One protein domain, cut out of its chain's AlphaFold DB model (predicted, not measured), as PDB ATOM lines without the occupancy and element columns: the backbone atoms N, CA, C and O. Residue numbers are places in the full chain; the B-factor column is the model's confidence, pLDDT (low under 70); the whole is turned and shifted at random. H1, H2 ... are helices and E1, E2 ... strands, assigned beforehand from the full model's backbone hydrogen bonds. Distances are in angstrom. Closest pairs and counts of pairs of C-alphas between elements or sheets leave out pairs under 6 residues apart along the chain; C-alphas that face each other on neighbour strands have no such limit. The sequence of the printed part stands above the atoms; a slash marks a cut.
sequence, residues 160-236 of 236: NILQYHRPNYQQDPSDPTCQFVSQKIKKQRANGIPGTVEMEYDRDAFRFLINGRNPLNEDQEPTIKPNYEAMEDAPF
ATOM      1  N   ASN A 160      51.231   6.953  56.620       95.81
ATOM      2  CA  ASN A 160      50.558   6.339  57.759       95.81
ATOM      3  C   ASN A 160      51.186   4.980  58.073       95.81
ATOM      4  O   ASN A 160      51.676   4.308  57.165       95.81
ATOM      5  N   ILE A 161      51.180   4.595  59.347       95.88
ATOM      6  CA  ILE A 161      51.641   3.281  59.813       95.88
ATOM      7  C   ILE A 161      50.599   2.765  60.792       95.88
ATOM      8  O   ILE A 161      50.300   3.437  61.782       95.88
ATOM      9  N   LEU A 162      50.027   1.615  60.450       95.38
ATOM     10  CA  LEU A 162      48.870   1.020  61.101       95.38
ATOM     11  C   LEU A 162      49.210  -0.427  61.467       95.38
ATOM     12  O   LEU A 162      49.914  -1.102  60.712       95.38
ATOM     13  N   GLN A 163      48.705  -0.900  62.598       95.25
ATOM     14  CA  GLN A 163      48.908  -2.254  63.086       95.25
ATOM     15  C   GLN A 163      47.583  -2.919  63.401       95.25
ATOM     16  O   GLN A 163      46.712  -2.333  64.037       95.25
ATOM     17  N   TYR A 164      47.485  -4.177  62.992       95.25
ATOM     18  CA  TYR A 164      46.498  -5.110  63.500       95.25
ATOM     19  C   TYR A 164      47.162  -5.971  64.575       95.25
ATOM     20  O   TYR A 164      48.218  -6.559  64.331       95.25
ATOM     21  N   HIS A 165      46.565  -6.035  65.761       95.81
ATOM     22  CA  HIS A 165      47.106  -6.782  66.896       95.81
ATOM     23  C   HIS A 165      46.004  -7.567  67.606       95.81
ATOM     24  O   HIS A 165      44.877  -7.098  67.714       95.81
ATOM     25  N   ARG A 166      46.318  -8.778  68.073       95.94
ATOM     26  CA  ARG A 166      45.426  -9.616  68.886       95.94
ATOM     27  C   ARG A 166      46.100  -9.837  70.242       95.94
ATOM     28  O   ARG A 166      47.008 -10.667  70.301       95.94
ATOM     29  N   PRO A 167      45.720  -9.086  71.290       94.88
ATOM     30  CA  PRO A 167      46.484  -9.032  72.538       94.88
ATOM     31  C   PRO A 167      46.434 -10.318  73.367       94.88
ATOM     32  O   PRO A 167      47.362 -10.560  74.124       94.88
ATOM     33  N   ASN A 168      45.396 -11.140  73.192       95.50
ATOM     34  CA  ASN A 168      45.168 -12.355  73.982       95.50
ATOM     35  C   ASN A 168      45.426 -13.639  73.173       95.50
ATOM     36  O   ASN A 168      44.939 -14.710  73.529       95.50
ATOM     37  N   TYR A 169      46.104 -13.544  72.021       94.88
ATOM     38  CA  TYR A 169      46.179 -14.663  71.078       94.88
ATOM     39  C   TYR A 169      46.998 -15.848  71.603       94.88
ATOM     40  O   TYR A 169      46.675 -16.983  71.253       94.88
ATOM     41  N   GLN A 170      48.057 -15.620  72.393       95.00
ATOM     42  CA  GLN A 170      48.847 -16.733  72.930       95.00
ATOM     43  C   GLN A 170      48.091 -17.475  74.038       95.00
ATOM     44  O   GLN A 170      48.192 -18.699  74.118       95.00
ATOM     45  N   GLN A 171      47.325 -16.756  74.861       94.31
ATOM     46  CA  GLN A 171      46.496 -17.329  75.922       94.31
ATOM     47  C   GLN A 171      45.252 -18.034  75.377       94.31
ATOM     48  O   GLN A 171      44.977 -19.175  75.748       94.31
ATOM     49  N   ASP A 172      44.515 -17.366  74.490       95.69
ATOM     50  CA  ASP A 172      43.315 -17.895  73.859       95.69
ATOM     51  C   ASP A 172      43.281 -17.542  72.360       95.69
ATOM     52  O   ASP A 172      42.809 -16.475  71.952       95.69
ATOM     53  N   PRO A 173      43.707 -18.471  71.482       94.56
ATOM     54  CA  PRO A 173      43.610 -18.289  70.038       94.56
ATOM     55  C   PRO A 173      42.179 -18.041  69.531       94.56
ATOM     56  O   PRO A 173      42.007 -17.523  68.416       94.56
ATOM     57  N   SER A 174      41.163 -18.409  70.318       95.31
ATOM     58  CA  SER A 174      39.747 -18.204  70.022       95.31
ATOM     59  C   SER A 174      39.206 -16.846  70.486       95.31
ATOM     60  O   SER A 174      38.150 -16.440  69.997       95.31
ATOM     61  N   ASP A 175      39.950 -16.073  71.276       96.69
ATOM     62  CA  ASP A 175      39.544 -14.732  71.708       96.69
ATOM     63  C   ASP A 175      39.292 -13.827  70.477       96.69
ATOM     64  O   ASP A 175      40.150 -13.743  69.585       96.69
ATOM     65  N   PRO A 176      38.107 -13.203  70.334       96.12
ATOM     66  CA  PRO A 176      37.777 -12.393  69.161       96.12
ATOM     67  C   PRO A 176      38.411 -10.995  69.198       96.12
ATOM     68  O   PRO A 176      38.419 -10.309  68.176       96.12
ATOM     69  N   THR A 177      38.938 -10.563  70.341       96.62
ATOM     70  CA  THR A 177      39.467  -9.221  70.575       96.62
ATOM     71  C   THR A 177      40.664  -8.951  69.679       96.62
ATOM     72  O   THR A 177      41.624  -9.724  69.579       96.62
ATOM     73  N   CYS A 178      40.618  -7.799  69.031       96.19
ATOM     74  CA  CYS A 178      41.704  -7.275  68.238       96.19
ATOM     75  C   CYS A 178      41.758  -5.752  68.342       96.19
ATOM     76  O   CYS A 178      40.812  -5.080  68.747       96.19
ATOM     77  N   GLN A 179      42.906  -5.199  67.991       96.19
ATOM     78  CA  GLN A 179      43.182  -3.777  68.034       96.19
ATOM     79  C   GLN A 179      43.658  -3.326  66.663       96.19
ATOM     80  O   GLN A 179      44.498  -3.975  66.031       96.19
ATOM     81  N   PHE A 180      43.135  -2.188  66.225       94.69
ATOM     82  CA  PHE A 180      43.683  -1.423  65.123       94.69
ATOM     83  C   PHE A 180      44.402  -0.200  65.684       94.69
ATOM     84  O   PHE A 180      43.770   0.739  66.167       94.69
ATOM     85  N   VAL A 181      45.727  -0.219  65.643       95.56
ATOM     86  CA  VAL A 181      46.573   0.833  66.207       95.56
ATOM     87  C   VAL A 181      47.110   1.689  65.073       95.56
ATOM     88  O   VAL A 181      47.728   1.184  64.144       95.56
ATOM     89  N   SER A 182      46.900   2.999  65.131       94.56
ATOM     90  CA  SER A 182      47.569   3.947  64.247       94.56
ATOM     91  C   SER A 182      48.783   4.522  64.958       94.56
ATOM     92  O   SER A 182      48.623   5.384  65.810       94.56
ATOM     93  N   GLN A 183      49.992   4.069  64.624       92.81
ATOM     94  CA  GLN A 183      51.239   4.584  65.216       92.81
ATOM     95  C   GLN A 183      51.756   5.848  64.542       92.81
ATOM     96  O   GLN A 183      52.483   6.639  65.144       92.81
ATOM     97  N   LYS A 184      51.406   6.042  63.272       93.75
ATOM     98  CA  LYS A 184      51.795   7.231  62.527       93.75
ATOM     99  C   LYS A 184      50.645   7.707  61.666       93.75
ATOM    100  O   LYS A 184      50.121   6.947  60.857       93.75
ATOM    101  N   ILE A 185      50.367   9.004  61.774       95.06
ATOM    102  CA  ILE A 185      49.535   9.758  60.841       95.06
ATOM    103  C   ILE A 185      50.309  10.999  60.418       95.06
ATOM    104  O   ILE A 185      50.716  11.814  61.253       95.06
ATOM    105  N   LYS A 186      50.539  11.162  59.118       93.69
ATOM    106  CA  LYS A 186      51.132  12.383  58.567       93.69
ATOM    107  C   LYS A 186      50.048  13.424  58.311       93.69
ATOM    108  O   LYS A 186      48.923  13.089  57.963       93.69
ATOM    109  N   LYS A 187      50.417  14.707  58.410       92.00
ATOM    110  CA  LYS A 187      49.503  15.856  58.278       92.00
ATOM    111  C   LYS A 187      48.357  15.788  59.301       92.00
ATOM    112  O   LYS A 187      47.199  15.967  58.944       92.00
ATOM    113  N   GLN A 188      48.691  15.576  60.576       92.12
ATOM    114  CA  GLN A 188      47.706  15.347  61.642       92.12
ATOM    115  C   GLN A 188      46.635  16.440  61.763       92.12
ATOM    116  O   GLN A 188      45.482  16.150  62.054       92.12
ATOM    117  N   ARG A 189      46.974  17.696  61.441       89.81
ATOM    118  CA  ARG A 189      45.993  18.792  61.394       89.81
ATOM    119  C   ARG A 189      44.819  18.518  60.439       89.81
ATOM    120  O   ARG A 189      43.728  19.010  60.691       89.81
ATOM    121  N   ALA A 190      45.054  17.796  59.345       88.88
ATOM    122  CA  ALA A 190      44.031  17.444  58.362       88.88
ATOM    123  C   ALA A 190      43.477  16.023  58.558       88.88
ATOM    124  O   ALA A 190      42.319  15.784  58.240       88.88
ATOM    125  N   ASN A 191      44.297  15.099  59.069       87.12
ATOM    126  CA  ASN A 191      44.005  13.661  59.063       87.12
ATOM    127  C   ASN A 191      43.709  13.067  60.451       87.12
ATOM    128  O   ASN A 191      43.458  11.870  60.551       87.12
ATOM    129  N   GLY A 192      43.767  13.869  61.516       90.00
ATOM    130  CA  GLY A 192      43.668  13.390  62.895       90.00
ATOM    131  C   GLY A 192      45.006  12.918  63.469       90.00
ATOM    132  O   GLY A 192      46.051  12.984  62.816       90.00
ATOM    133  N   ILE A 193      44.976  12.480  64.724       92.69
ATOM    134  CA  ILE A 193      46.157  12.042  65.476       92.69
ATOM    135  C   ILE A 193      46.177  10.510  65.633       92.69
ATOM    136  O   ILE A 193      45.113   9.890  65.571       92.69
ATOM    137  N   PRO A 194      47.367   9.899  65.805       93.44
ATOM    138  CA  PRO A 194      47.531   8.501  66.211       93.44
ATOM    139  C   PRO A 194      46.601   8.079  67.355       93.44
ATOM    140  O   PRO A 194      46.265   8.889  68.220       93.44
ATOM    141  N   GLY A 195      46.218   6.805  67.373       92.56
ATOM    142  CA  GLY A 195      45.385   6.229  68.427       92.56
ATOM    143  C   GLY A 195      44.965   4.795  68.124       92.56
ATOM    144  O   GLY A 195      45.290   4.260  67.060       92.56
ATOM    145  N   THR A 196      44.244   4.183  69.060       93.88
ATOM    146  CA  THR A 196      43.858   2.768  68.996       93.88
ATOM    147  C   THR A 196      42.347   2.606  68.902       93.88
ATOM    148  O   THR A 196      41.594   3.330  69.548       93.88
ATOM    149  N   VAL A 197      41.898   1.644  68.100       93.25
ATOM    150  CA  VAL A 197      40.501   1.213  68.024       93.25
ATOM    151  C   VAL A 197      40.429  -0.243  68.447       93.25
ATOM    152  O   VAL A 197      41.091  -1.092  67.854       93.25
ATOM    153  N   GLU A 198      39.620  -0.523  69.459       94.88
ATOM    154  CA  GLU A 198      39.293  -1.888  69.862       94.88
ATOM    155  C   GLU A 198      38.185  -2.445  68.968       94.88
ATOM    156  O   GLU A 198      37.235  -1.746  68.597       94.88
ATOM    157  N   MET A 199      38.351  -3.702  68.575       95.94
ATOM    158  CA  MET A 199      37.479  -4.405  67.650       95.94
ATOM    159  C   MET A 199      37.319  -5.861  68.089       95.94
ATOM    160  O   MET A 199      38.169  -6.423  68.778       95.94
ATOM    161  N   GLU A 200      36.265  -6.503  67.611       96.56
ATOM    162  CA  GLU A 200      36.043  -7.940  67.767       96.56
ATOM    163  C   GLU A 200      35.927  -8.576  66.384       96.56
ATOM    164  O   GLU A 200      35.271  -8.025  65.502       96.56
ATOM    165  N   TYR A 201      36.560  -9.724  66.157       95.81
ATOM    166  CA  TYR A 201      36.375 -10.490  64.930       95.81
ATOM    167  C   TYR A 201      35.275 -11.536  65.117       95.81
ATOM    168  O   TYR A 201      35.487 -12.580  65.740       95.81
ATOM    169  N   ASP A 202      34.103 -11.252  64.553       94.88
ATOM    170  CA  ASP A 202      32.997 -12.196  64.459       94.88
ATOM    171  C   ASP A 202      33.305 -13.203  63.346       94.88
ATOM    172  O   ASP A 202      33.306 -12.878  62.152       94.88
ATOM    173  N   ARG A 203      33.615 -14.435  63.761       93.19
ATOM    174  CA  ARG A 203      33.995 -15.515  62.849       93.19
ATOM    175  C   ARG A 203      32.825 -15.981  62.002       93.19
ATOM    176  O   ARG A 203      33.046 -16.201  60.819       93.19
ATOM    177  N   ASP A 204      31.625 -16.063  62.573       92.06
ATOM    178  CA  ASP A 204      30.425 -16.565  61.893       92.06
ATOM    179  C   ASP A 204      29.950 -15.565  60.836       92.06
ATOM    180  O   ASP A 204      29.547 -15.944  59.733       92.06
ATOM    181  N   ALA A 205      30.051 -14.269  61.144       90.88
ATOM    182  CA  ALA A 205      29.777 -13.205  60.186       90.88
ATOM    183  C   ALA A 205      30.954 -12.921  59.241       90.88
ATOM    184  O   ALA A 205      30.805 -12.115  58.321       90.88
ATOM    185  N   PHE A 206      32.122 -13.526  59.480       93.44
ATOM    186  CA  PHE A 206      33.374 -13.256  58.772       93.44
ATOM    187  C   PHE A 206      33.685 -11.749  58.706       93.44
ATOM    188  O   PHE A 206      33.989 -11.205  57.647       93.44
ATOM    189  N   ARG A 207      33.496 -11.018  59.818       93.12
ATOM    190  CA  ARG A 207      33.546  -9.545  59.862       93.12
ATOM    191  C   ARG A 207      34.072  -9.005  61.187       93.12
ATOM    192  O   ARG A 207      33.873  -9.588  62.242       93.12
ATOM    193  N   PHE A 208      34.694  -7.830  61.125       94.31
ATOM    194  CA  PHE A 208      35.040  -7.067  62.322       94.31
ATOM    195  C   PHE A 208      33.832  -6.283  62.840       94.31
ATOM    196  O   PHE A 208      33.087  -5.687  62.057       94.31
ATOM    197  N   LEU A 209      33.681  -6.251  64.158       93.44
ATOM    198  CA  LEU A 209      32.745  -5.429  64.903       93.44
ATOM    199  C   LEU A 209      33.513  -4.330  65.637       93.44
ATOM    200  O   LEU A 209      34.588  -4.566  66.183       93.44
ATOM    201  N   ILE A 210      32.944  -3.128  65.671       91.75
ATOM    202  CA  ILE A 210      33.454  -1.990  66.443       91.75
ATOM    203  C   ILE A 210      32.347  -1.592  67.411       91.75
ATOM    204  O   ILE A 210      31.250  -1.254  66.971       91.75
ATOM    205  N   ASN A 211      32.605  -1.646  68.719       88.69
ATOM    206  CA  ASN A 211      31.581  -1.417  69.751       88.69
ATOM    207  C   ASN A 211      30.323  -2.291  69.542       88.69
ATOM    208  O   ASN A 211      29.194  -1.796  69.595       88.69
ATOM    209  N   GLY A 212      30.523  -3.575  69.214       88.94
ATOM    210  CA  GLY A 212      29.452  -4.537  68.925       88.94
ATOM    211  C   GLY A 212      28.687  -4.294  67.616       88.94
ATOM    212  O   GLY A 212      27.632  -4.890  67.404       88.94
ATOM    213  N   ARG A 213      29.170  -3.402  66.738       89.00
ATOM    214  CA  ARG A 213      28.477  -3.005  65.503       89.00
ATOM    215  C   ARG A 213      29.267  -3.340  64.255       89.00
ATOM    216  O   ARG A 213      30.482  -3.175  64.205       89.00
ATOM    217  N   ASN A 214      28.546  -3.758  63.220       88.81
ATOM    218  CA  ASN A 214      29.120  -4.120  61.934       88.81
ATOM    219  C   ASN A 214      29.256  -2.888  61.024       88.81
ATOM    220  O   ASN A 214      28.241  -2.391  60.530       88.81
ATOM    221  N   PRO A 215      30.479  -2.429  60.712       86.38
ATOM    222  CA  PRO A 215      30.679  -1.198  59.960       86.38
ATOM    223  C   PRO A 215      30.251  -1.303  58.485       86.38
ATOM    224  O   PRO A 215      30.194  -0.289  57.793       86.38
ATOM    225  N   LEU A 216      29.962  -2.510  57.979       84.88
ATOM    226  CA  LEU A 216      29.457  -2.710  56.616       84.88
ATOM    227  C   LEU A 216      27.934  -2.579  56.502       84.88
ATOM    228  O   LEU A 216      27.449  -2.346  55.399       84.88
ATOM    229  N   ASN A 217      27.195  -2.724  57.607       76.06
ATOM    230  CA  ASN A 217      25.728  -2.703  57.611       76.06
ATOM    231  C   ASN A 217      25.143  -1.347  58.031       76.06
ATOM    232  O   ASN A 217      23.933  -1.159  57.955       76.06
ATOM    233  N   GLU A 218      25.976  -0.421  58.505       65.31
ATOM    234  CA  GLU A 218      25.523   0.890  58.956       65.31
ATOM    235  C   GLU A 218      25.612   1.928  57.825       65.31
ATOM    236  O   GLU A 218      26.684   2.156  57.249       65.31
ATOM    237  N   ASP A 219      24.481   2.597  57.568       57.94
ATOM    238  CA  ASP A 219      24.382   3.797  56.717       57.94
ATOM    239  C   ASP A 219      25.144   4.996  57.312       57.94
ATOM    240  O   ASP A 219      25.401   5.988  56.629       57.94
ATOM    241  N   GLN A 220      25.523   4.913  58.592       50.03
ATOM    242  CA  GLN A 220      26.346   5.899  59.284       50.03
ATOM    243  C   GLN A 220      27.752   5.347  59.539       50.03
ATOM    244  O   GLN A 220      27.956   4.152  59.757       50.03
ATOM    245  N   GLU A 221      28.755   6.223  59.491       55.38
ATOM    246  CA  GLU A 221      30.087   5.867  59.970       55.38
ATOM    247  C   GLU A 221      30.017   5.555  61.468       55.38
ATOM    248  O   GLU A 221      29.484   6.378  62.219       55.38
ATOM    249  N   PRO A 222      30.530   4.396  61.926       54.97
ATOM    250  CA  PRO A 222      30.620   4.146  63.355       54.97
ATOM    251  C   PRO A 222      31.426   5.281  63.988       54.97
ATOM    252  O   PRO A 222      32.463   5.687  63.461       54.97
ATOM    253  N   THR A 223      30.958   5.811  65.117       53.84
ATOM    254  CA  THR A 223      31.708   6.824  65.865       53.84
ATOM    255  C   THR A 223      32.962   6.175  66.443       53.84
ATOM    256  O   THR A 223      32.932   5.595  67.529       53.84
ATOM    257  N   ILE A 224      34.068   6.255  65.709       59.69
ATOM    258  CA  ILE A 224      35.375   5.772  66.146       59.69
ATOM    259  C   ILE A 224      35.965   6.836  67.074       59.69
ATOM    260  O   ILE A 224      36.382   7.904  66.626       59.69
ATOM    261  N   LYS A 225      35.981   6.564  68.380       56.88
ATOM    262  CA  LYS A 225      36.757   7.354  69.342       56.88
ATOM    263  C   LYS A 225      38.082   6.631  69.574       56.88
ATOM    264  O   LYS A 225      38.038   5.507  70.065       56.88
ATOM    265  N   PRO A 226      39.231   7.227  69.217       58.69
ATOM    266  CA  PRO A 226      40.518   6.618  69.515       58.69
ATOM    267  C   PRO A 226      40.686   6.473  71.031       58.69
ATOM    268  O   PRO A 226      40.436   7.428  71.769       58.69
ATOM    269  N   ASN A 227      41.106   5.295  71.486       57.56
ATOM    270  CA  ASN A 227      41.570   5.085  72.849       57.56
ATOM    271  C   ASN A 227      43.018   5.589  72.940       57.56
ATOM    272  O   ASN A 227      43.934   4.963  72.401       57.56
ATOM    273  N   TYR A 228      43.209   6.759  73.552       57.75
ATOM    274  CA  TYR A 228      44.529   7.370  73.723       57.75
ATOM    275  C   TYR A 228      45.314   6.766  74.900       57.75
ATOM    276  O   TYR A 228      46.539   6.825  74.892       57.75
ATOM    277  N   GLU A 229      44.631   6.146  75.867       47.56
ATOM    278  CA  GLU A 229      45.235   5.586  77.086       47.56
ATOM    279  C   GLU A 229      46.092   4.350  76.771       47.56
ATOM    280  O   GLU A 229      47.180   4.193  77.315       47.56
ATOM    281  N   ALA A 230      45.688   3.547  75.779       45.56
ATOM    282  CA  ALA A 230      46.443   2.377  75.312       45.56
ATOM    283  C   ALA A 230      47.855   2.699  74.762       45.56
ATOM    284  O   ALA A 230      48.630   1.782  74.492       45.56
ATOM    285  N   MET A 231      48.197   3.980  74.552       45.06
ATOM    286  CA  MET A 231      49.529   4.414  74.114       45.06
ATOM    287  C   MET A 231      50.439   4.903  75.249       45.06
ATOM    288  O   MET A 231      51.649   4.964  75.031       45.06
ATOM    289  N   GLU A 232      49.917   5.239  76.435       41.22
ATOM    290  CA  GLU A 232      50.752   5.726  77.551       41.22
ATOM    291  C   GLU A 232      51.613   4.608  78.165       41.22
ATOM    292  O   GLU A 232      52.742   4.862  78.585       41.22
ATOM    293  N   ASP A 233      51.149   3.357  78.091       41.22
ATOM    294  CA  ASP A 233      51.865   2.171  78.585       41.22
ATOM    295  C   ASP A 233      52.871   1.583  77.576       41.22
ATOM    296  O   ASP A 233      53.514   0.564  77.834       41.22
ATOM    297  N   ALA A 234      53.044   2.213  76.411       31.47
ATOM    298  CA  ALA A 234      54.003   1.788  75.401       31.47
ATOM    299  C   ALA A 234      55.349   2.533  75.599       31.47
ATOM    300  O   ALA A 234      55.493   3.660  75.127       31.47
ATOM    301  N   PRO A 235      56.393   1.929  76.216       33.59
ATOM    302  CA  PRO A 235      57.667   2.612  76.485       33.59
ATOM    303  C   PRO A 235      58.389   2.984  75.187       33.59
ATOM    304  O   PRO A 235      58.762   2.065  74.467       33.59
ATOM    305  N   PHE A 236      58.532   4.278  74.871       38.62
ATOM    306  CA  PHE A 236      59.122   4.838  73.637       38.62
ATOM    307  C   PHE A 236      60.379   4.129  73.117       38.62
ATOM    308  O   PHE A 236      61.321   3.914  73.911       38.62
TER     309      PHE A 236
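AT A GLANCE: This is residues 160 to 236 of the 236 residues of an uncharacterized protein of marine sediment metagenome (UniProt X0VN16). There is little regular structure: a strongly twisted antiparallel sheet, E1 E2 E3 E4 side by side, with short helix H1 beyond one end and the long unnamed stretch 210 to 236 looping out past E4 and back. The printed part has 77 residues, of which the named elements hold only 30; of these 30, strands hold 26, the class being mostly strand, and the order along the chain is E1 E2 H1 E3 E4. The whole is flat, 38 by 36 by 18 A, and only just compact, close to loose, radius of gyration 13.7 A.

HOW THE PARTS SIT: E2, residues 177 to 185, forms a hairpin with E1, residues 160 to 165; N 163 and O 181 are 2.8 A apart. E3, residues 195 to 202, pairs with E2, N 180 to O 197 2.8 A, and forms a hairpin with E4, residues 207 to 209, N 209 to O 200 2.7 A. H1, residues 188 to 191, is not on the sheet and too short for an O i to N i+4 pair.

IN THESE COORDINATES: E2 spans 23.6 A, E3 22.6 A. C-alpha 160 is at (50.558, 6.339, 57.759), C-alpha 209 at (32.745, -5.429, 64.903).

THE WHOLE: The printed part has no cut. The link E1 to E2 is long. Residues 218 to 236 have pLDDT under 70.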